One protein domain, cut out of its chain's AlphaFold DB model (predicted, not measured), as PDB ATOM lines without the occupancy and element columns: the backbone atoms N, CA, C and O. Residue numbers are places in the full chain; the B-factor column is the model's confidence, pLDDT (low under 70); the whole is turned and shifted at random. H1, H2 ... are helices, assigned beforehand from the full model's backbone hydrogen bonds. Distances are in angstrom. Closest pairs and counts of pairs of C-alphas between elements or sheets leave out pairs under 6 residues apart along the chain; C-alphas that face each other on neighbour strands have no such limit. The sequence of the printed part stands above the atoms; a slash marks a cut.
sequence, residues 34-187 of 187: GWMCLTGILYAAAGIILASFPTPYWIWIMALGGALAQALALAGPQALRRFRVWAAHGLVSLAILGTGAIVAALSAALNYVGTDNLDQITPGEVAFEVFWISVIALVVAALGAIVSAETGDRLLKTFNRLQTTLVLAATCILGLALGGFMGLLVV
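Overview. This is residues 34 to 187 of the 187 residues of an uncharacterized protein of Leptolyngbya sp. SIO1E4 (UniProt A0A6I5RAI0). Five helices make an elongated up-and-down bundle, each running against the one before it in the chain; going round it, H1, H5, H2, H3 and H4 follow one another and H4 comes back to H1. Two pairs are especially close, H1 with H5 and H2 with H3, while H4, the longest helix, runs along one side, and the long links after H2 and after H3 lie at opposite ends of the long axis. The 154 printed residues have the named helices H1 to H5 in chain order and no named strand; the class is all helix. The whole is compact, with a radius of gyration of the C-alphas of 16.9 A, and spans 59 by 31 by 24 A.

Arrangement. H1, residues 34 to 51, touches H5, residues 161 to 186, at a steep tilt of 41 degrees, the same way; their closest C-alphas, Ala 44 and Gly 179, are 3.8 A apart. H5 with residues 165 to 176 alone touches H2, residues 57 to 74, at a shallow tilt of 29 degrees, opposite ways; the closest C-alphas are Ala 71 and Ala 169, 5.3 A apart. H2 and H3, residues 86 to 111, form a helical hairpin at a shallow tilt of 30 degrees, with the closest C-alphas, Gly 66 and Gly 98, 3.8 A apart. H3 with residues 99 to 111 alone touches residues 130 to 145 of H4, residues 123 to 155, in a second hairpin at 33 degrees, a shallow tilt only just short of steep; the C-alphas of Val 103 and Leu 138 come closest, at 6.0 A. H4 touches H1 with residues 137 to 151 alone, closest at the C-alphas of Trp 35 and Thr 151, 5.5 A apart. H1 and H2 are close but not clearly touching, and H3 and H5 are apart. In H1, H2, H3, H4 and H5 every O i to N i+4 pair is within hydrogen-bond range.

Along the chain. H1 begins at C-alpha 34, (3.475, 48.899, -22.445), and is 25.3 A long; H2 is 26.3 A long. H3 measures 36.0 A, H4 47.1 A from C-alpha 123 at (-5.722, 12.868, -42.441), and H5 37.1 A, ending at C-alpha 186, (1.334, 22.767, -18.450).

Size, cuts and confidence. The two C-alphas farthest apart, Arg 82 and Gln 120, are 60.1 A apart. The printed part has no cut; the links H2 to H3 and H3 to H4 are long, 11 residues each. The mean pLDDT of the printed part is 72.9, and 50 residues are under 70, among them residues 74 to 92 and 108 to 127.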
ATOM      1  N   GLY A  34       4.541  49.641 -21.761       83.19
ATOM      2  CA  GLY A  34       3.475  48.899 -22.445       83.19
ATOM      3  C   GLY A  34       3.964  48.122 -23.674       83.19
ATOM      4  O   GLY A  34       3.578  46.975 -23.870       83.19
ATOM      5  N   TRP A  35       4.874  48.706 -24.456       81.00
ATOM      6  CA  TRP A  35       5.462  48.060 -25.636       81.00
ATOM      7  C   TRP A  35       6.470  46.970 -25.258       81.00
ATOM      8  O   TRP A  35       6.507  45.911 -25.883       81.00
ATOM      9  N   MET A  36       7.231  47.191 -24.182       82.38
ATOM     10  CA  MET A  36       8.129  46.187 -23.602       82.38
ATOM     11  C   MET A  36       7.364  44.988 -23.020       82.38
ATOM     12  O   MET A  36       7.760  43.842 -23.209       82.38
ATOM     13  N   CYS A  37       6.234  45.235 -22.357       85.56
ATOM     14  CA  CYS A  37       5.347  44.173 -21.894       85.56
ATOM     15  C   CYS A  37       4.744  43.414 -23.077       85.56
ATOM     16  O   CYS A  37       4.741  42.190 -23.064       85.56
ATOM     17  N   LEU A  38       4.280  44.115 -24.117       84.62
ATOM     18  CA  LEU A  38       3.686  43.477 -25.293       84.62
ATOM     19  C   LEU A  38       4.696  42.598 -26.047       84.62
ATOM     20  O   LEU A  38       4.366  41.476 -26.422       84.62
ATOM     21  N   THR A  39       5.936  43.068 -26.222       83.69
ATOM     22  CA  THR A  39       7.028  42.238 -26.766       83.69
ATOM     23  C   THR A  39       7.293  41.028 -25.880       83.69
ATOM     24  O   THR A  39       7.315  39.908 -26.386       83.69
ATOM     25  N   GLY A  40       7.427  41.221 -24.565       84.75
ATOM     26  CA  GLY A  40       7.610  40.121 -23.616       84.75
ATOM     27  C   GLY A  40       6.501  39.067 -23.703       84.75
ATOM     28  O   GLY A  40       6.803  37.879 -23.763       84.75
ATOM     29  N   ILE A  41       5.236  39.490 -23.793       86.81
ATOM     30  CA  ILE A  41       4.073  38.601 -23.939       86.81
ATOM     31  C   ILE A  41       4.129  37.820 -25.257       86.81
ATOM     32  O   ILE A  41       3.869  36.622 -25.259       86.81
ATOM     33  N   LEU A  42       4.496  38.458 -26.372       84.62
ATOM     34  CA  LEU A  42       4.599  37.780 -27.671       84.62
ATOM     35  C   LEU A  42       5.704  36.717 -27.678       84.62
ATOM     36  O   LEU A  42       5.487  35.608 -28.167       84.62
ATOM     37  N   TYR A  43       6.866  37.015 -27.091       84.75
ATOM     38  CA  TYR A  43       7.931  36.019 -26.941       84.75
ATOM     39  C   TYR A  43       7.579  34.934 -25.918       84.75
ATOM     40  O   TYR A  43       7.971  33.786 -26.109       84.75
ATOM     41  N   ALA A  44       6.799  35.255 -24.882       85.44
ATOM     42  CA  ALA A  44       6.257  34.255 -23.967       85.44
ATOM     43  C   ALA A  44       5.269  33.322 -24.666       85.44
ATOM     44  O   ALA A  44       5.386  32.113 -24.522       85.44
ATOM     45  N   ALA A  45       4.368  33.843 -25.499       83.94
ATOM     46  CA  ALA A  45       3.492  33.010 -26.316       83.94
ATOM     47  C   ALA A  45       4.302  32.080 -27.236       83.94
ATOM     48  O   ALA A  45       4.030  30.885 -27.285       83.94
ATOM     49  N   ALA A  46       5.345  32.594 -27.897       82.19
ATOM     50  CA  ALA A  46       6.238  31.767 -28.707       82.19
ATOM     51  C   ALA A  46       6.944  30.677 -27.878       82.19
ATOM     52  O   ALA A  46       7.026  29.533 -28.318       82.19
ATOM     53  N   GLY A  47       7.417  31.013 -26.673       83.56
ATOM     54  CA  GLY A  47       8.037  30.067 -25.743       83.56
ATOM     55  C   GLY A  47       7.073  28.983 -25.256       83.56
ATOM     56  O   GLY A  47       7.461  27.820 -25.214       83.56
ATOM     57  N   ILE A  48       5.821  29.344 -24.948       84.12
ATOM     58  CA  ILE A  48       4.767  28.387 -24.573       84.12
ATOM     59  C   ILE A  48       4.559  27.405 -25.718       84.12
ATOM     60  O   ILE A  48       4.677  26.209 -25.500       84.12
ATOM     61  N   ILE A  49       4.343  27.904 -26.941       81.12
ATOM     62  CA  ILE A  49       4.141  27.054 -28.123       81.12
ATOM     63  C   ILE A  49       5.337  26.110 -28.327       81.12
ATOM     64  O   ILE A  49       5.146  24.932 -28.597       81.12
ATOM     65  N   LEU A  50       6.570  26.596 -28.162       81.81
ATOM     66  CA  LEU A  50       7.786  25.782 -28.277       81.81
ATOM     67  C   LEU A  50       7.893  24.680 -27.213       81.81
ATOM     68  O   LEU A  50       8.364  23.587 -27.525       81.81
ATOM     69  N   ALA A  51       7.487  24.971 -25.977       83.81
ATOM     70  CA  ALA A  51       7.524  24.028 -24.861       83.81
ATOM     71  C   ALA A  51       6.324  23.078 -24.816       83.81
ATOM     72  O   ALA A  51       6.449  21.989 -24.265       83.81
ATOM     73  N   SER A  52       5.192  23.447 -25.422       76.19
ATOM     74  CA  SER A  52       4.023  22.570 -25.539       76.19
ATOM     75  C   SER A  52       4.286  21.325 -26.389       76.19
ATOM     76  O   SER A  52       3.488  20.393 -26.360       76.19
ATOM     77  N   PHE A  53       5.391  21.295 -27.137       74.38
ATOM     78  CA  PHE A  53       5.760  20.177 -27.994       74.38
ATOM     79  C   PHE A  53       7.114  19.594 -27.576       74.38
ATOM     80  O   PHE A  53       7.992  20.353 -27.152       74.38
ATOM     81  N   PRO A  54       7.323  18.270 -27.724       69.50
ATOM     82  CA  PRO A  54       8.589  17.599 -27.430       69.50
ATOM     83  C   PRO A  54       9.645  17.971 -28.482       69.50
ATOM     84  O   PRO A  54      10.032  17.191 -29.350       69.50
ATOM     85  N   THR A  55      10.088  19.224 -28.436       70.00
ATOM     86  CA  THR A  55      10.981  19.810 -29.422       70.00
ATOM     87  C   THR A  55      12.431  19.436 -29.143       70.00
ATOM     88  O   THR A  55      12.913  19.573 -28.016       70.00
ATOM     89  N   PRO A  56      13.192  19.015 -30.167       79.25
ATOM     90  CA  PRO A  56      14.632  18.862 -30.042       79.25
ATOM     91  C   PRO A  56      15.318  20.139 -29.536       79.25
ATOM     92  O   PRO A  56      14.986  21.251 -29.955       79.25
ATOM     93  N   TYR A  57      16.365  19.985 -28.720       82.81
ATOM     94  CA  TYR A  57      17.110  21.103 -28.119       82.81
ATOM     95  C   TYR A  57      17.647  22.125 -29.143       82.81
ATOM     96  O   TYR A  57      17.806  23.302 -28.823       82.81
ATOM     97  N   TRP A  58      17.911  21.712 -30.387       81.31
ATOM     98  CA  TRP A  58      18.406  22.611 -31.434       81.31
ATOM     99  C   TRP A  58      17.358  23.646 -31.877       81.31
ATOM    100  O   TRP A  58      17.731  24.743 -32.297       81.31
ATOM    101  N   ILE A  59      16.061  23.349 -31.731       80.62
ATOM    102  CA  ILE A  59      14.967  24.275 -32.056       80.62
ATOM    103  C   ILE A  59      14.994  25.480 -31.106       80.62
ATOM    104  O   ILE A  59      14.850  26.623 -31.543       80.62
ATOM    105  N   TRP A  60      15.279  25.249 -29.824       81.00
ATOM    106  CA  TRP A  60      15.448  26.313 -28.832       81.00
ATOM    107  C   TRP A  60      16.626  27.229 -29.162       81.00
ATOM    108  O   TRP A  60      16.517  28.448 -29.036       81.00
ATOM    109  N   ILE A  61      17.732  26.659 -29.649       83.81
ATOM    110  CA  ILE A  61      18.900  27.431 -30.095       83.81
ATOM    111  C   ILE A  61      18.533  28.306 -31.302       83.81
ATOM    112  O   ILE A  61      18.920  29.473 -31.345       83.81
ATOM    113  N   MET A  62      17.749  27.782 -32.251       82.00
ATOM    114  CA  MET A  62      17.259  28.550 -33.403       82.00
ATOM    115  C   MET A  62      16.317  29.683 -32.985       82.00
ATOM    116  O   MET A  62      16.469  30.805 -33.465       82.00
ATOM    117  N   ALA A  63      15.390  29.427 -32.060       79.31
ATOM    118  CA  ALA A  63      14.470  30.441 -31.548       79.31
ATOM    119  C   ALA A  63      15.214  31.554 -30.787       79.31
ATOM    120  O   ALA A  63      14.979  32.741 -31.029       79.31
ATOM    121  N   LEU A  64      16.172  31.182 -29.929       83.25
ATOM    122  CA  LEU A  64      17.031  32.122 -29.206       83.25
ATOM    123  C   LEU A  64      17.906  32.939 -30.167       83.25
ATOM    124  O   LEU A  64      17.990  34.162 -30.049       83.25
ATOM    125  N   GLY A  65      18.533  32.272 -31.138       81.06
ATOM    126  CA  GLY A  65      19.337  32.912 -32.174       81.06
ATOM    127  C   GLY A  65      18.513  33.881 -33.018       81.06
ATOM    128  O   GLY A  65      18.965  34.994 -33.283       81.06
ATOM    129  N   GLY A  66      17.282  33.503 -33.365       79.81
ATOM    130  CA  GLY A  66      16.337  34.351 -34.083       79.81
ATOM    131  C   GLY A  66      15.944  35.595 -33.287       79.81
ATOM    132  O   GLY A  66      16.050  36.706 -33.804       79.81
ATOM    133  N   ALA A  67      15.592  35.430 -32.009       79.31
ATOM    134  CA  ALA A  67      15.267  36.533 -31.104       79.31
ATOM    135  C   ALA A  67      16.442  37.512 -30.929       79.31
ATOM    136  O   ALA A  67      16.263  38.729 -30.992       79.31
ATOM    137  N   LEU A  68      17.663  36.990 -30.771       80.31
ATOM    138  CA  LEU A  68      18.885  37.793 -30.668       80.31
ATOM    139  C   LEU A  68      19.205  38.531 -31.969       80.31
ATOM    140  O   LEU A  68      19.500  39.726 -31.942       80.31
ATOM    141  N   ALA A  69      19.128  37.842 -33.110       77.94
ATOM    142  CA  ALA A  69      19.333  38.433 -34.428       77.94
ATOM    143  C   ALA A  69      18.339  39.575 -34.679       77.94
ATOM    144  O   ALA A  69      18.722  40.646 -35.148       77.94
ATOM    145  N   GLN A  70      17.083  39.381 -34.285       76.00
ATOM    146  CA  GLN A  70      16.025  40.376 -34.398       76.00
ATOM    147  C   GLN A  70      16.272  41.577 -33.474       76.00
ATOM    148  O   GLN A  70      16.232  42.718 -33.934       76.00
ATOM    149  N   ALA A  71      16.650  41.352 -32.211       74.19
ATOM    150  CA  ALA A  71      17.016  42.427 -31.287       74.19
ATOM    151  C   ALA A  71      18.238  43.237 -31.775       74.19
ATOM    152  O   ALA A  71      18.273  44.465 -31.659       74.19
ATOM    153  N   LEU A  72      19.226  42.566 -32.379       71.69
ATOM    154  CA  LEU A  72      20.406  43.195 -32.982       71.69
ATOM    155  C   LEU A  72      20.081  43.964 -34.268       71.69
ATOM    156  O   LEU A  72      20.662  45.025 -34.506       71.69
ATOM    157  N   ALA A  73      19.156  43.463 -35.087       70.56
ATOM    158  CA  ALA A  73      18.709  44.140 -36.299       70.56
ATOM    159  C   ALA A  73      17.993  45.462 -35.971       70.56
ATOM    160  O   ALA A  73      18.270  46.502 -36.573       70.56
ATOM    161  N   LEU A  74      17.138  45.436 -34.948       65.88
ATOM    162  CA  LEU A  74      16.310  46.563 -34.508       65.88
ATOM    163  C   LEU A  74      17.099  47.651 -33.773       65.88
ATOM    164  O   LEU A  74      16.719  48.816 -33.752       65.88
ATOM    165  N   ALA A  75      18.267  47.297 -33.246       62.94
ATOM    166  CA  ALA A  75      19.218  48.230 -32.673       62.94
ATOM    167  C   ALA A  75      19.629  49.373 -33.610       62.94
ATOM    168  O   ALA A  75      19.927  50.465 -33.137       62.94
ATOM    169  N   GLY A  76      19.772  49.121 -34.915       55.06
ATOM    170  CA  GLY A  76      19.856  50.183 -35.919       55.06
ATOM    171  C   GLY A  76      21.183  50.435 -36.685       55.06
ATOM    172  O   GLY A  76      22.226  49.820 -36.482       55.06
ATOM    173  N   PRO A  77      21.173  51.388 -37.627       50.47
ATOM    174  CA  PRO A  77      22.237  51.610 -38.620       50.47
ATOM    175  C   PRO A  77      23.401  52.529 -38.183       50.47
ATOM    176  O   PRO A  77      24.303  52.792 -38.979       50.47
ATOM    177  N   GLN A  78      23.450  53.041 -36.942       50.25
ATOM    178  CA  GLN A  78      24.466  54.046 -36.565       50.25
ATOM    179  C   GLN A  78      25.879  53.497 -36.294       50.25
ATOM    180  O   GLN A  78      26.841  54.183 -36.635       50.25
ATOM    181  N   ALA A  79      26.046  52.268 -35.782       46.03
ATOM    182  CA  ALA A  79      27.385  51.640 -35.700       46.03
ATOM    183  C   ALA A  79      27.945  51.335 -37.096       46.03
ATOM    184  O   ALA A  79      29.151  51.222 -37.294       46.03
ATOM    185  N   LEU A  80      27.056  51.270 -38.083       43.97
ATOM    186  CA  LEU A  80      27.387  51.025 -39.469       43.97
ATOM    187  C   LEU A  80      27.357  52.297 -40.329       43.97
ATOM    188  O   LEU A  80      27.383  52.216 -41.555       43.97
ATOM    189  N   ARG A  81      27.410  53.492 -39.720       46.91
ATOM    190  CA  ARG A  81      27.629  54.751 -40.460       46.91
ATOM    191  C   ARG A  81      28.877  54.718 -41.352       46.91
ATOM    192  O   ARG A  81      28.946  55.487 -42.305       46.91
ATOM    193  N   ARG A  82      29.820  53.809 -41.079       51.59
ATOM    194  CA  ARG A  82      31.010  53.549 -41.902       51.59
ATOM    195  C   ARG A  82      30.735  52.697 -43.158       51.59
ATOM    196  O   ARG A  82      31.485  52.808 -44.115       51.59
ATOM    197  N   PHE A  83      29.640  51.931 -43.194       52.38
ATOM    198  CA  PHE A  83      29.237  51.024 -44.285       52.38
ATOM    199  C   PHE A  83      27.762  51.233 -44.684       52.38
ATOM    200  O   PHE A  83      26.981  50.293 -44.802       52.38
ATOM    201  N   ARG A  84      27.383  52.502 -44.881       59.84
ATOM    202  CA  ARG A  84      26.011  53.051 -44.939       59.84
ATOM    203  C   ARG A  84      24.983  52.327 -45.834       59.84
ATOM    204  O   ARG A  84      23.795  52.489 -45.587       59.84
ATOM    205  N   VAL A  85      25.400  51.557 -46.839       58.69
ATOM    206  CA  VAL A  85      24.485  50.835 -47.751       58.69
ATOM    207  C   VAL A  85      24.449  49.339 -47.431       58.69
ATOM    208  O   VAL A  85      23.387  48.793 -47.152       58.69
ATOM    209  N   TRP A  86      25.614  48.690 -47.364       56.19
ATOM    210  CA  TRP A  86      25.737  47.258 -47.054       56.19
ATOM    211  C   TRP A  86      25.154  46.888 -45.693       56.19
ATOM    212  O   TRP A  86      24.530  45.848 -45.519       56.19
ATOM    213  N   ALA A  87      25.306  47.788 -44.736       61.59
ATOM    214  CA  ALA A  87      24.788  47.639 -43.397       61.59
ATOM    215  C   ALA A  87      23.271  47.652 -43.281       61.59
ATOM    216  O   ALA A  87      22.711  46.931 -42.463       61.59
ATOM    217  N   ALA A  88      22.613  48.507 -44.065       61.66
ATOM    218  CA  ALA A  88      21.163  48.597 -44.062       61.66
ATOM    219  C   ALA A  88      20.573  47.303 -44.635       61.66
ATOM    220  O   ALA A  88      19.685  46.716 -44.025       61.66
ATOM    221  N   HIS A  89      21.150  46.801 -45.731       67.44
ATOM    222  CA  HIS A  89      20.786  45.497 -46.285       67.44
ATOM    223  C   HIS A  89      21.097  44.346 -45.319       67.44
ATOM    224  O   HIS A  89      20.275  43.449 -45.187       67.44
ATOM    225  N   GLY A  90      22.223  44.407 -44.599       65.94
ATOM    226  CA  GLY A  90      22.600  43.417 -43.587       65.94
ATOM    227  C   GLY A  90      21.673  43.385 -42.367       65.94
ATOM    228  O   GLY A  90      21.383  42.318 -41.847       65.94
ATOM    229  N   LEU A  91      21.174  44.534 -41.908       65.50
ATOM    230  CA  LEU A  91      20.220  44.590 -40.793       65.50
ATOM    231  C   LEU A  91      18.833  44.099 -41.218       65.50
ATOM    232  O   LEU A  91      18.191  43.372 -40.467       65.50
ATOM    233  N   VAL A  92      18.391  44.445 -42.430       67.12
ATOM    234  CA  VAL A  92      17.134  43.929 -42.990       67.12
ATOM    235  C   VAL A  92      17.221  42.419 -43.193       67.12
ATOM    236  O   VAL A  92      16.310  41.704 -42.786       67.12
ATOM    237  N   SER A  93      18.325  41.909 -43.748       70.00
ATOM    238  CA  SER A  93      18.513  40.465 -43.886       70.00
ATOM    239  C   SER A  93      18.596  39.774 -42.527       70.00
ATOM    240  O   SER A  93      18.024  38.704 -42.382       70.00
ATOM    241  N   LEU A  94      19.213  40.390 -41.514       71.81
ATOM    242  CA  LEU A  94      19.264  39.844 -40.157       71.81
ATOM    243  C   LEU A  94      17.884  39.820 -39.478       71.81
ATOM    244  O   LEU A  94      17.571  38.854 -38.790       71.81
ATOM    245  N   ALA A  95      17.036  40.827 -39.706       67.94
ATOM    246  CA  ALA A  95      15.649  40.828 -39.234       67.94
ATOM    247  C   ALA A  95      14.806  39.749 -39.935       67.94
ATOM    248  O   ALA A  95      14.044  39.038 -39.278       67.94
ATOM    249  N   ILE A  96      14.968  39.594 -41.254       72.12
ATOM    250  CA  ILE A  96      14.297  38.549 -42.041       72.12
ATOM    251  C   ILE A  96      14.772  37.165 -41.596       72.12
ATOM    252  O   ILE A  96      13.946  36.290 -41.366       72.12
ATOM    253  N   LEU A  97      16.082  36.978 -41.417       73.31
ATOM    254  CA  LEU A  97      16.668  35.735 -40.916       73.31
ATOM    255  C   LEU A  97      16.197  35.433 -39.495       73.31
ATOM    256  O   LEU A  97      15.850  34.293 -39.216       73.31
ATOM    257  N   GLY A  98      16.137  36.434 -38.613       70.00
ATOM    258  CA  GLY A  98      15.655  36.258 -37.245       70.00
ATOM    259  C   GLY A  98      14.185  35.844 -37.195       70.00
ATOM    260  O   GLY A  98      13.838  34.865 -36.539       70.00
ATOM    261  N   THR A  99      13.339  36.524 -37.970       71.56
ATOM    262  CA  THR A  99      11.912  36.180 -38.095       71.56
ATOM    263  C   THR A  99      11.739  34.799 -38.732       71.56
ATOM    264  O   THR A  99      10.973  33.979 -38.235       71.56
ATOM    265  N   GLY A 100      12.498  34.508 -39.790       68.19
ATOM    266  CA  GLY A 100      12.502  33.214 -40.466       68.19
ATOM    267  C   GLY A 100      12.961  32.075 -39.559       68.19
ATOM    268  O   GLY A 100      12.362  31.008 -39.594       68.19
ATOM    269  N   ALA A 101      13.957  32.300 -38.700       70.19
ATOM    270  CA  ALA A 101      14.419  31.318 -37.723       70.19
ATOM    271  C   ALA A 101      13.349  31.013 -36.668       70.19
ATOM    272  O   ALA A 101      13.146  29.849 -36.338       70.19
ATOM    273  N   ILE A 102      12.619  32.027 -36.187       69.44
ATOM    274  CA  ILE A 102      11.497  31.835 -35.252       69.44
ATOM    275  C   ILE A 102      10.354  31.065 -35.925       69.44
ATOM    276  O   ILE A 102       9.836  30.113 -35.348       69.44
ATOM    277  N   VAL A 103       9.992  31.423 -37.160       75.00
ATOM    278  CA  VAL A 103       8.956  30.714 -37.930       75.00
ATOM    279  C   VAL A 103       9.370  29.270 -38.211       75.00
ATOM    280  O   VAL A 103       8.563  28.363 -38.038       75.00
ATOM    281  N   ALA A 104      10.626  29.038 -38.596       70.75
ATOM    282  CA  ALA A 104      11.156  27.698 -38.820       70.75
ATOM    283  C   ALA A 104      11.164  26.873 -37.528       70.75
ATOM    284  O   ALA A 104      10.793  25.704 -37.558       70.75
ATOM    285  N   ALA A 105      11.532  27.480 -36.397       71.69
ATOM    286  CA  ALA A 105      11.513  26.824 -35.096       71.69
ATOM    287  C   ALA A 105      10.087  26.420 -34.688       71.69
ATOM    288  O   ALA A 105       9.860  25.274 -34.309       71.69
ATOM    289  N   LEU A 106       9.118  27.327 -34.840       66.88
ATOM    290  CA  LEU A 106       7.706  27.045 -34.579       66.88
ATOM    291  C   LEU A 106       7.153  25.981 -35.537       66.88
ATOM    292  O   LEU A 106       6.483  25.054 -35.102       66.88
ATOM    293  N   SER A 107       7.466  26.058 -36.830       71.06
ATOM    294  CA  SER A 107       7.021  25.065 -37.812       71.06
ATOM    295  C   SER A 107       7.627  23.682 -37.552       71.06
ATOM    296  O   SER A 107       6.924  22.678 -37.642       71.06
ATOM    297  N   ALA A 108       8.909  23.608 -37.185       67.81
ATOM    298  CA  ALA A 108       9.545  22.354 -36.794       67.81
ATOM    299  C   ALA A 108       8.901  21.779 -35.525       67.81
ATOM    300  O   ALA A 108       8.632  20.583 -35.481       67.81
ATOM    301  N   ALA A 109       8.595  22.623 -34.536       66.56
ATOM    302  CA  ALA A 109       7.914  22.206 -33.317       66.56
ATOM    303  C   ALA A 109       6.531  21.601 -33.588       66.56
ATOM    304  O   ALA A 109       6.203  20.544 -33.058       66.56
ATOM    305  N   LEU A 110       5.763  22.228 -34.478       65.94
ATOM    306  CA  LEU A 110       4.425  21.772 -34.852       65.94
ATOM    307  C   LEU A 110       4.429  20.480 -35.664       65.94
ATOM    308  O   LEU A 110       3.544  19.647 -35.498       65.94
ATOM    309  N   ASN A 111       5.430  20.278 -36.521       66.31
ATOM    310  CA  ASN A 111       5.529  19.047 -37.303       66.31
ATOM    311  C   ASN A 111       5.807  17.805 -36.438       66.31
ATOM    312  O   ASN A 111       5.402  16.713 -36.825       66.31
ATOM    313  N   TYR A 112       6.431  17.957 -35.264       64.12
ATOM    314  CA  TYR A 112       6.617  16.848 -34.316       64.12
ATOM    315  C   TYR A 112       5.304  16.380 -33.662       64.12
ATOM    316  O   TYR A 112       5.203  15.238 -33.237       64.12
ATOM    317  N   VAL A 113       4.265  17.216 -33.627       57.50
ATOM    318  CA  VAL A 113       2.935  16.842 -33.105       57.50
ATOM    319  C   VAL A 113       2.244  15.832 -34.008       57.50
ATOM    320  O   VAL A 113       1.542  14.937 -33.541       57.50
ATOM    321  N   GLY A 114       2.458  15.968 -35.317       51.06
ATOM    322  CA  GLY A 114       1.826  15.121 -36.318       51.06
ATOM    323  C   GLY A 114       2.340  13.685 -36.321       51.06
ATOM    324  O   GLY A 114       1.709  12.847 -36.954       51.06
ATOM    325  N   THR A 115       3.456  13.376 -35.651       55.06
ATOM    326  CA  THR A 115       4.053  12.032 -35.684       55.06
ATOM    327  C   THR A 115       3.566  11.099 -34.580       55.06
ATOM    328  O   THR A 115       3.591   9.889 -34.790       55.06
ATOM    329  N   ASP A 116       3.074  11.617 -33.450       54.88
ATOM    330  CA  ASP A 116       2.784  10.787 -32.266       54.88
ATOM    331  C   ASP A 116       1.341  10.236 -32.205       54.88
ATOM    332  O   ASP A 116       1.073   9.339 -31.413       54.88
ATOM    333  N   ASN A 117       0.413  10.703 -33.056       52.41
ATOM    334  CA  ASN A 117      -1.013  10.309 -33.018       52.41
ATOM    335  C   ASN A 117      -1.586   9.833 -34.372       52.41
ATOM    336  O   ASN A 117      -2.781   9.976 -34.643       52.41
ATOM    337  N   LEU A 118      -0.751   9.260 -35.244       52.59
ATOM    338  CA  LEU A 118      -1.136   8.878 -36.616       52.59
ATOM    339  C   LEU A 118      -2.125   7.705 -36.723       52.59
ATOM    340  O   LEU A 118      -2.683   7.493 -37.797       52.59
ATOM    341  N   ASP A 119      -2.379   6.968 -35.642       57.66
ATOM    342  CA  ASP A 119      -3.155   5.725 -35.718       57.66
ATOM    343  C   ASP A 119      -4.683   5.911 -35.636       57.66
ATOM    344  O   ASP A 119      -5.415   4.954 -35.891       57.66
ATOM    345  N   GLN A 120      -5.203   7.102 -35.294       56.69
ATOM    346  CA  GLN A 120      -6.650   7.275 -35.041       56.69
ATOM    347  C   GLN A 120      -7.318   8.527 -35.633       56.69
ATOM    348  O   GLN A 120      -8.521   8.700 -35.442       56.69
ATOM    349  N   ILE A 121      -6.605   9.387 -36.369       56.84
ATOM    350  CA  ILE A 121      -7.155  10.679 -36.819       56.84
ATOM    351  C   ILE A 121      -7.240  10.746 -38.346       56.84
ATOM    352  O   ILE A 121      -6.309  10.385 -39.067       56.84
ATOM    353  N   THR A 122      -8.374  11.233 -38.850       67.88
ATOM    354  CA  THR A 122      -8.619  11.461 -40.274       67.88
ATOM    355  C   THR A 122      -7.554  12.411 -40.844       67.88
ATOM    356  O   THR A 122      -7.398  13.521 -40.330       67.88
ATOM    357  N   PRO A 123      -6.844  12.064 -41.936       64.44
ATOM    358  CA  PRO A 123      -5.722  12.868 -42.441       64.44
ATOM    359  C   PRO A 123      -6.109  14.309 -42.822       64.44
ATOM    360  O   PRO A 123      -5.266  15.204 -42.799       64.44
ATOM    361  N   GLY A 124      -7.386  14.553 -43.143       63.47
ATOM    362  CA  GLY A 124      -7.907  15.892 -43.428       63.47
ATOM    363  C   GLY A 124      -8.003  16.809 -42.202       63.47
ATOM    364  O   GLY A 124      -7.737  18.003 -42.328       63.47
ATOM    365  N   GLU A 125      -8.336  16.275 -41.024       67.44
ATOM    366  CA  GLU A 125      -8.434  17.059 -39.783       67.44
ATOM    367  C   GLU A 125      -7.047  17.445 -39.269       67.44
ATOM    368  O   GLU A 125      -6.813  18.616 -38.976       67.44
ATOM    369  N   VAL A 126      -6.093  16.507 -39.299       65.75
ATOM    370  CA  VAL A 126      -4.689  16.774 -38.940       65.75
ATOM    371  C   VAL A 126      -4.085  17.843 -39.853       65.75
ATOM    372  O   VAL A 126      -3.440  18.775 -39.380       65.75
ATOM    373  N   ALA A 127      -4.317  17.757 -41.168       68.00
ATOM    374  CA  ALA A 127      -3.803  18.748 -42.112       68.00
ATOM    375  C   ALA A 127      -4.376  20.153 -41.857       68.00
ATOM    376  O   ALA A 127      -3.651  21.146 -41.952       68.00
ATOM    377  N   PHE A 128      -5.664  20.244 -41.516       73.62
ATOM    378  CA  PHE A 128      -6.319  21.512 -41.203       73.62
ATOM    379  C   PHE A 128      -5.822  22.110 -39.882       73.62
ATOM    380  O   PHE A 128      -5.579  23.315 -39.807       73.62
ATOM    381  N   GLU A 129      -5.617  21.278 -38.863       69.38
ATOM    382  CA  GLU A 129      -5.083  21.691 -37.566       69.38
ATOM    383  C   GLU A 129      -3.632  22.176 -37.687       69.38
ATOM    384  O   GLU A 129      -3.315  23.297 -37.286       69.38
ATOM    385  N   VAL A 130      -2.768  21.411 -38.363       67.19
ATOM    386  CA  VAL A 130      -1.377  21.811 -38.642       67.19
ATOM    387  C   VAL A 130      -1.326  23.116 -39.439       67.19
ATOM    388  O   VAL A 130      -0.504  23.987 -39.136       67.19
ATOM    389  N   PHE A 131      -2.212  23.294 -40.427       72.62
ATOM    390  CA  PHE A 131      -2.309  24.542 -41.183       72.62
ATOM    391  C   PHE A 131      -2.673  25.724 -40.279       72.62
ATOM    392  O   PHE A 131      -1.969  26.734 -40.289       72.62
ATOM    393  N   TRP A 132      -3.720  25.602 -39.457       73.69
ATOM    394  CA  TRP A 132      -4.145  26.679 -38.561       73.69
ATOM    395  C   TRP A 132      -3.082  27.046 -37.537       73.69
ATOM    396  O   TRP A 132      -2.804  28.232 -37.352       73.69
ATOM    397  N   ILE A 133      -2.440  26.062 -36.907       68.81
ATOM    398  CA  ILE A 133      -1.410  26.355 -35.912       68.81
ATOM    399  C   ILE A 133      -0.169  26.968 -36.582       68.81
ATOM    400  O   ILE A 133       0.423  27.900 -36.038       68.81
ATOM    401  N   SER A 134       0.175  26.545 -37.804       68.25
ATOM    402  CA  SER A 134       1.252  27.170 -38.590       68.25
ATOM    403  C   SER A 134       0.942  28.629 -38.934       68.25
ATOM    404  O   SER A 134       1.817  29.491 -38.839       68.25
ATOM    405  N   VAL A 135      -0.310  28.932 -39.292       75.56
ATOM    406  CA  VAL A 135      -0.773  30.306 -39.536       75.56
ATOM    407  C   VAL A 135      -0.686  31.134 -38.255       75.56
ATOM    408  O   VAL A 135      -0.161  32.245 -38.290       75.56
ATOM    409  N   ILE A 136      -1.129  30.597 -37.115       76.44
ATOM    410  CA  ILE A 136      -1.041  31.273 -35.811       76.44
ATOM    411  C   ILE A 136       0.419  31.560 -35.454       76.44
ATOM    412  O   ILE A 136       0.751  32.696 -35.118       76.44
ATOM    413  N   ALA A 137       1.305  30.573 -35.584       70.75
ATOM    414  CA  ALA A 137       2.736  30.734 -35.348       70.75
ATOM    415  C   ALA A 137       3.344  31.840 -36.225       70.75
ATOM    416  O   ALA A 137       4.104  32.681 -35.738       70.75
ATOM    417  N   LEU A 138       2.971  31.881 -37.506       72.12
ATOM    418  CA  LEU A 138       3.430  32.903 -38.441       72.12
ATOM    419  C   LEU A 138       2.908  34.296 -38.065       72.12
ATOM    420  O   LEU A 138       3.673  35.260 -38.089       72.12
ATOM    421  N   VAL A 139       1.641  34.405 -37.663       77.81
ATOM    422  CA  VAL A 139       1.043  35.662 -37.191       77.81
ATOM    423  C   VAL A 139       1.720  36.139 -35.905       77.81
ATOM    424  O   VAL A 139       2.072  37.314 -35.814       77.81
ATOM    425  N   VAL A 140       1.975  35.251 -34.941       75.06
ATOM    426  CA  VAL A 140       2.684  35.582 -33.693       75.06
ATOM    427  C   VAL A 140       4.104  36.063 -33.987       75.06
ATOM    428  O   VAL A 140       4.517  37.090 -33.452       75.06
ATOM    429  N   ALA A 141       4.837  35.389 -34.878       73.00
ATOM    430  CA  ALA A 141       6.180  35.805 -35.272       73.00
ATOM    431  C   ALA A 141       6.182  37.165 -35.996       73.00
ATOM    432  O   ALA A 141       7.019  38.023 -35.704       73.00
ATOM    433  N   ALA A 142       5.224  37.395 -36.902       71.75
ATOM    434  CA  ALA A 142       5.079  38.658 -37.622       71.75
ATOM    435  C   ALA A 142       4.712  39.818 -36.681       71.75
ATOM    436  O   ALA A 142       5.337  40.879 -36.733       71.75
ATOM    437  N   LEU A 143       3.750  39.612 -35.777       76.81
ATOM    438  CA  LEU A 143       3.392  40.591 -34.750       76.81
ATOM    439  C   LEU A 143       4.564  40.846 -33.801       76.81
ATOM    440  O   LEU A 143       4.865  41.999 -33.511       76.81
ATOM    441  N   GLY A 144       5.277  39.796 -33.383       75.38
ATOM    442  CA  GLY A 144       6.502  39.896 -32.590       75.38
ATOM    443  C   GLY A 144       7.541  40.791 -33.255       75.38
ATOM    444  O   GLY A 144       8.112  41.661 -32.596       75.38
ATOM    445  N   ALA A 145       7.727  40.653 -34.569       71.00
ATOM    446  CA  ALA A 145       8.634  41.493 -35.342       71.00
ATOM    447  C   ALA A 145       8.207  42.961 -35.383       71.00
ATOM    448  O   ALA A 145       9.019  43.839 -35.094       71.00
ATOM    449  N   ILE A 146       6.940  43.222 -35.711       75.06
ATOM    450  CA  ILE A 146       6.395  44.582 -35.823       75.06
ATOM    451  C   ILE A 146       6.450  45.286 -34.465       75.06
ATOM    452  O   ILE A 146       6.967  46.395 -34.353       75.06
ATOM    453  N   VAL A 147       5.972  44.620 -33.414       77.44
ATOM    454  CA  VAL A 147       5.950  45.173 -32.059       77.44
ATOM    455  C   VAL A 147       7.370  45.389 -31.549       77.44
ATOM    456  O   VAL A 147       7.642  46.434 -30.962       77.44
ATOM    457  N   SER A 148       8.306  44.471 -31.805       72.94
ATOM    458  CA  SER A 148       9.712  44.667 -31.427       72.94
ATOM    459  C   SER A 148      10.346  45.843 -32.164       72.94
ATOM    460  O   SER A 148      11.131  46.575 -31.561       72.94
ATOM    461  N   ALA A 149       9.981  46.064 -33.430       73.06
ATOM    462  CA  ALA A 149      10.449  47.211 -34.199       73.06
ATOM    463  C   ALA A 149       9.956  48.537 -33.613       73.06
ATOM    464  O   ALA A 149      10.764  49.409 -33.297       73.06
ATOM    465  N   GLU A 150       8.651  48.639 -33.365       75.69
ATOM    466  CA  GLU A 150       8.033  49.799 -32.712       75.69
ATOM    467  C   GLU A 150       8.614  50.046 -31.311       75.69
ATOM    468  O   GLU A 150       8.873  51.183 -30.906       75.69
ATOM    469  N   THR A 151       8.875  48.970 -30.563       75.94
ATOM    470  CA  THR A 151       9.487  49.035 -29.229       75.94
ATOM    471  C   THR A 151      10.920  49.557 -29.313       75.94
ATOM    472  O   THR A 151      11.291  50.450 -28.552       75.94
ATOM    473  N   GLY A 152      11.711  49.067 -30.271       73.44
ATOM    474  CA  GLY A 152      13.069  49.541 -30.537       73.44
ATOM    475  C   GLY A 152      13.114  51.031 -30.880       73.44
ATOM    476  O   GLY A 152      13.872  51.779 -30.257       73.44
ATOM    477  N   ASP A 153      12.246  51.487 -31.787       74.31
ATOM    478  CA  ASP A 153      12.160  52.896 -32.195       74.31
ATOM    479  C   ASP A 153      11.772  53.820 -31.034       74.31
ATOM    480  O   ASP A 153      12.288  54.936 -30.913       74.31
ATOM    481  N   ARG A 154      10.897  53.360 -30.133       73.19
ATOM    482  CA  ARG A 154      10.526  54.113 -28.926       73.19
ATOM    483  C   ARG A 154      11.635  54.115 -27.875       73.19
ATOM    484  O   ARG A 154      11.888  55.161 -27.278       73.19
ATOM    485  N   LEU A 155      12.341  53.000 -27.665       75.31
ATOM    486  CA  LEU A 155      13.467  52.957 -26.724       75.31
ATOM    487  C   LEU A 155      14.642  53.821 -27.186       75.31
ATOM    488  O   LEU A 155      15.277  54.462 -26.353       75.31
ATOM    489  N   LEU A 156      14.918  53.887 -28.493       75.62
ATOM    490  CA  LEU A 156      15.978  54.737 -29.051       75.62
ATOM    491  C   LEU A 156      15.756  56.238 -28.796       75.62
ATOM    492  O   LEU A 156      16.712  57.008 -28.861       75.62
ATOM    493  N   LYS A 157      14.526  56.663 -28.482       74.69
ATOM    494  CA  LYS A 157      14.234  58.047 -28.069       74.69
ATOM    495  C   LYS A 157      14.654  58.342 -26.626       74.69
ATOM    496  O   LYS A 157      14.828  59.508 -26.290       74.69
ATOM    497  N   THR A 158      14.809  57.311 -25.792       73.75
ATOM    498  CA  THR A 158      15.017  57.442 -24.338       73.75
ATOM    499  C   THR A 158      16.402  56.965 -23.890       73.75
ATOM    500  O   THR A 158      16.989  57.546 -22.983       73.75
ATOM    501  N   PHE A 159      16.948  55.925 -24.526       76.12
ATOM    502  CA  PHE A 159      18.192  55.268 -24.123       76.12
ATOM    503  C   PHE A 159      19.261  55.292 -25.215       76.12
ATOM    504  O   PHE A 159      18.982  55.429 -26.407       76.12
ATOM    505  N   ASN A 160      20.513  55.079 -24.801       76.75
ATOM    506  CA  ASN A 160      21.595  54.818 -25.742       76.75
ATOM    507  C   ASN A 160      21.376  53.479 -26.451       76.75
ATOM    508  O   ASN A 160      20.913  52.512 -25.855       76.75
ATOM    509  N   ARG A 161      21.806  53.377 -27.711       68.94
ATOM    510  CA  ARG A 161      21.585  52.197 -28.557       68.94
ATOM    511  C   ARG A 161      21.963  50.863 -27.900       68.94
ATOM    512  O   ARG A 161      21.182  49.927 -27.987       68.94
ATOM    513  N   LEU A 162      23.127  50.780 -27.245       73.69
ATOM    514  CA  LEU A 162      23.567  49.561 -26.542       73.69
ATOM    515  C   LEU A 162      22.638  49.183 -25.383       73.69
ATOM    516  O   LEU A 162      22.411  48.007 -25.129       73.69
ATOM    517  N   GLN A 163      22.080  50.176 -24.694       78.56
ATOM    518  CA  GLN A 163      21.081  49.935 -23.659       78.56
ATOM    519  C   GLN A 163      19.775  49.471 -24.300       78.56
ATOM    520  O   GLN A 163      19.229  48.473 -23.858       78.56
ATOM    521  N   THR A 164      19.330  50.096 -25.397       78.38
ATOM    522  CA  THR A 164      18.147  49.646 -26.143       78.38
ATOM    523  C   THR A 164      18.280  48.204 -26.620       78.38
ATOM    524  O   THR A 164      17.354  47.425 -26.432       78.38
ATOM    525  N   THR A 165      19.430  47.812 -27.182       75.38
ATOM    526  CA  THR A 165      19.649  46.428 -27.631       75.38
ATOM    527  C   THR A 165      19.625  45.445 -26.487       75.38
ATOM    528  O   THR A 165      19.038  44.381 -26.614       75.38
ATOM    529  N   LEU A 166      20.298  45.792 -25.390       82.62
ATOM    530  CA  LEU A 166      20.447  44.907 -24.248       82.62
ATOM    531  C   LEU A 166      19.103  44.743 -23.547       82.62
ATOM    532  O   LEU A 166      18.726  43.624 -23.229       82.62
ATOM    533  N   VAL A 167      18.352  45.833 -23.400       83.62
ATOM    534  CA  VAL A 167      16.996  45.814 -22.855       83.62
ATOM    535  C   VAL A 167      16.065  45.007 -23.753       83.62
ATOM    536  O   VAL A 167      15.397  44.120 -23.240       83.62
ATOM    537  N   LEU A 168      16.065  45.247 -25.071       81.69
ATOM    538  CA  LEU A 168      15.197  44.528 -26.008       81.69
ATOM    539  C   LEU A 168      15.534  43.030 -26.039       81.69
ATOM    540  O   LEU A 168      14.641  42.199 -25.890       81.69
ATOM    541  N   ALA A 169      16.820  42.682 -26.137       82.88
ATOM    542  CA  ALA A 169      17.286  41.300 -26.074       82.88
ATOM    543  C   ALA A 169      16.920  40.641 -24.739       82.88
ATOM    544  O   ALA A 169      16.425  39.519 -24.736       82.88
ATOM    545  N   ALA A 170      17.101  41.340 -23.614       86.50
ATOM    546  CA  ALA A 170      16.718  40.837 -22.302       86.50
ATOM    547  C   ALA A 170      15.208  40.591 -22.212       86.50
ATOM    548  O   ALA A 170      14.817  39.536 -21.732       86.50
ATOM    549  N   THR A 171      14.360  41.494 -22.719       86.50
ATOM    550  CA  THR A 171      12.904  41.274 -22.767       86.50
ATOM    551  C   THR A 171      12.514  40.101 -23.659       86.50
ATOM    552  O   THR A 171      11.659  39.319 -23.258       86.50
ATOM    553  N   CYS A 172      13.145  39.929 -24.827       84.12
ATOM    554  CA  CYS A 172      12.858  38.793 -25.705       84.12
ATOM    555  C   CYS A 172      13.271  37.467 -25.052       84.12
ATOM    556  O   CYS A 172      12.493  36.518 -25.050       84.12
ATOM    557  N   ILE A 173      14.472  37.410 -24.462       87.25
ATOM    558  CA  ILE A 173      14.977  36.220 -23.764       87.25
ATOM    559  C   ILE A 173      14.113  35.908 -22.544       87.25
ATOM    560  O   ILE A 173      13.736  34.756 -22.359       87.25
ATOM    561  N   LEU A 174      13.775  36.913 -21.731       87.94
ATOM    562  CA  LEU A 174      12.903  36.738 -20.569       87.94
ATOM    563  C   LEU A 174      11.524  36.243 -20.984       87.94
ATOM    564  O   LEU A 174      11.033  35.295 -20.386       87.94
ATOM    565  N   GLY A 175      10.924  36.844 -22.013       85.38
ATOM    566  CA  GLY A 175       9.646  36.395 -22.556       85.38
ATOM    567  C   GLY A 175       9.720  34.931 -22.975       85.38
ATOM    568  O   GLY A 175       8.965  34.113 -22.467       85.38
ATOM    569  N   LEU A 176      10.691  34.580 -23.819       85.06
ATOM    570  CA  LEU A 176      10.861  33.222 -24.335       85.06
ATOM    571  C   LEU A 176      11.131  32.207 -23.212       85.06
ATOM    572  O   LEU A 176      10.526  31.139 -23.201       85.06
ATOM    573  N   ALA A 177      11.974  32.551 -22.235       86.56
ATOM    574  CA  ALA A 177      12.273  31.701 -21.085       86.56
ATOM    575  C   ALA A 177      11.059  31.509 -20.165       86.56
ATOM    576  O   ALA A 177      10.777  30.384 -19.763       86.56
ATOM    577  N   LEU A 178      10.319  32.582 -19.857       88.56
ATOM    578  CA  LEU A 178       9.094  32.511 -19.055       88.56
ATOM    579  C   LEU A 178       8.022  31.686 -19.761       88.56
ATOM    580  O   LEU A 178       7.391  30.838 -19.138       88.56
ATOM    581  N   GLY A 179       7.847  31.910 -21.062       83.31
ATOM    582  CA  GLY A 179       6.923  31.147 -21.882       83.31
ATOM    583  C   GLY A 179       7.280  29.669 -21.934       83.31
ATOM    584  O   GLY A 179       6.426  28.820 -21.706       83.31
ATOM    585  N   GLY A 180       8.557  29.360 -22.164       81.44
ATOM    586  CA  GLY A 180       9.046  27.987 -22.175       81.44
ATOM    587  C   GLY A 180       8.874  27.292 -20.830       81.44
ATOM    588  O   GLY A 180       8.385  26.170 -20.774       81.44
ATOM    589  N   PHE A 181       9.195  27.982 -19.735       86.94
ATOM    590  CA  PHE A 181       8.988  27.456 -18.390       86.94
ATOM    591  C   PHE A 181       7.504  27.208 -18.090       86.94
ATOM    592  O   PHE A 181       7.165  26.157 -17.559       86.94
ATOM    593  N   MET A 182       6.610  28.130 -18.466       85.25
ATOM    594  CA  MET A 182       5.167  27.917 -18.323       85.25
ATOM    595  C   MET A 182       4.668  26.750 -19.176       85.25
ATOM    596  O   MET A 182       3.882  25.952 -18.682       85.25
ATOM    597  N   GLY A 183       5.130  26.618 -20.421       77.44
ATOM    598  CA  GLY A 183       4.754  25.490 -21.273       77.44
ATOM    599  C   GLY A 183       5.175  24.146 -20.674       77.44
ATOM    600  O   GLY A 183       4.372  23.222 -20.664       77.44
ATOM    601  N   LEU A 184       6.365  24.070 -20.067       79.56
ATOM    602  CA  LEU A 184       6.841  22.878 -19.352       79.56
ATOM    603  C   LEU A 184       6.063  22.555 -18.067       79.56
ATOM    604  O   LEU A 184       6.164  21.439 -17.578       79.56
ATOM    605  N   LEU A 185       5.353  23.521 -17.476       81.62
ATOM    606  CA  LEU A 185       4.493  23.280 -16.310       81.62
ATOM    607  C   LEU A 185       3.086  22.815 -16.699       81.62
ATOM    608  O   LEU A 185       2.369  22.283 -15.854       81.62
ATOM    609  N   VAL A 186       2.664  23.108 -17.930       74.25
ATOM    610  CA  VAL A 186       1.334  22.767 -18.450       74.25
ATOM    611  C   VAL A 186       1.325  21.380 -19.098       74.25
ATOM    612  O   VAL A 186       0.283  20.726 -19.080       74.25
ATOM    613  N   VAL A 187       2.460  20.956 -19.665       62.75
ATOM    614  CA  VAL A 187       2.697  19.610 -20.218       62.75
ATOM    615  C   VAL A 187       3.127  18.651 -19.116       62.75
ATOM    616  O   VAL A 187       2.590  17.522 -19.092       62.75
TER     617      VAL A 187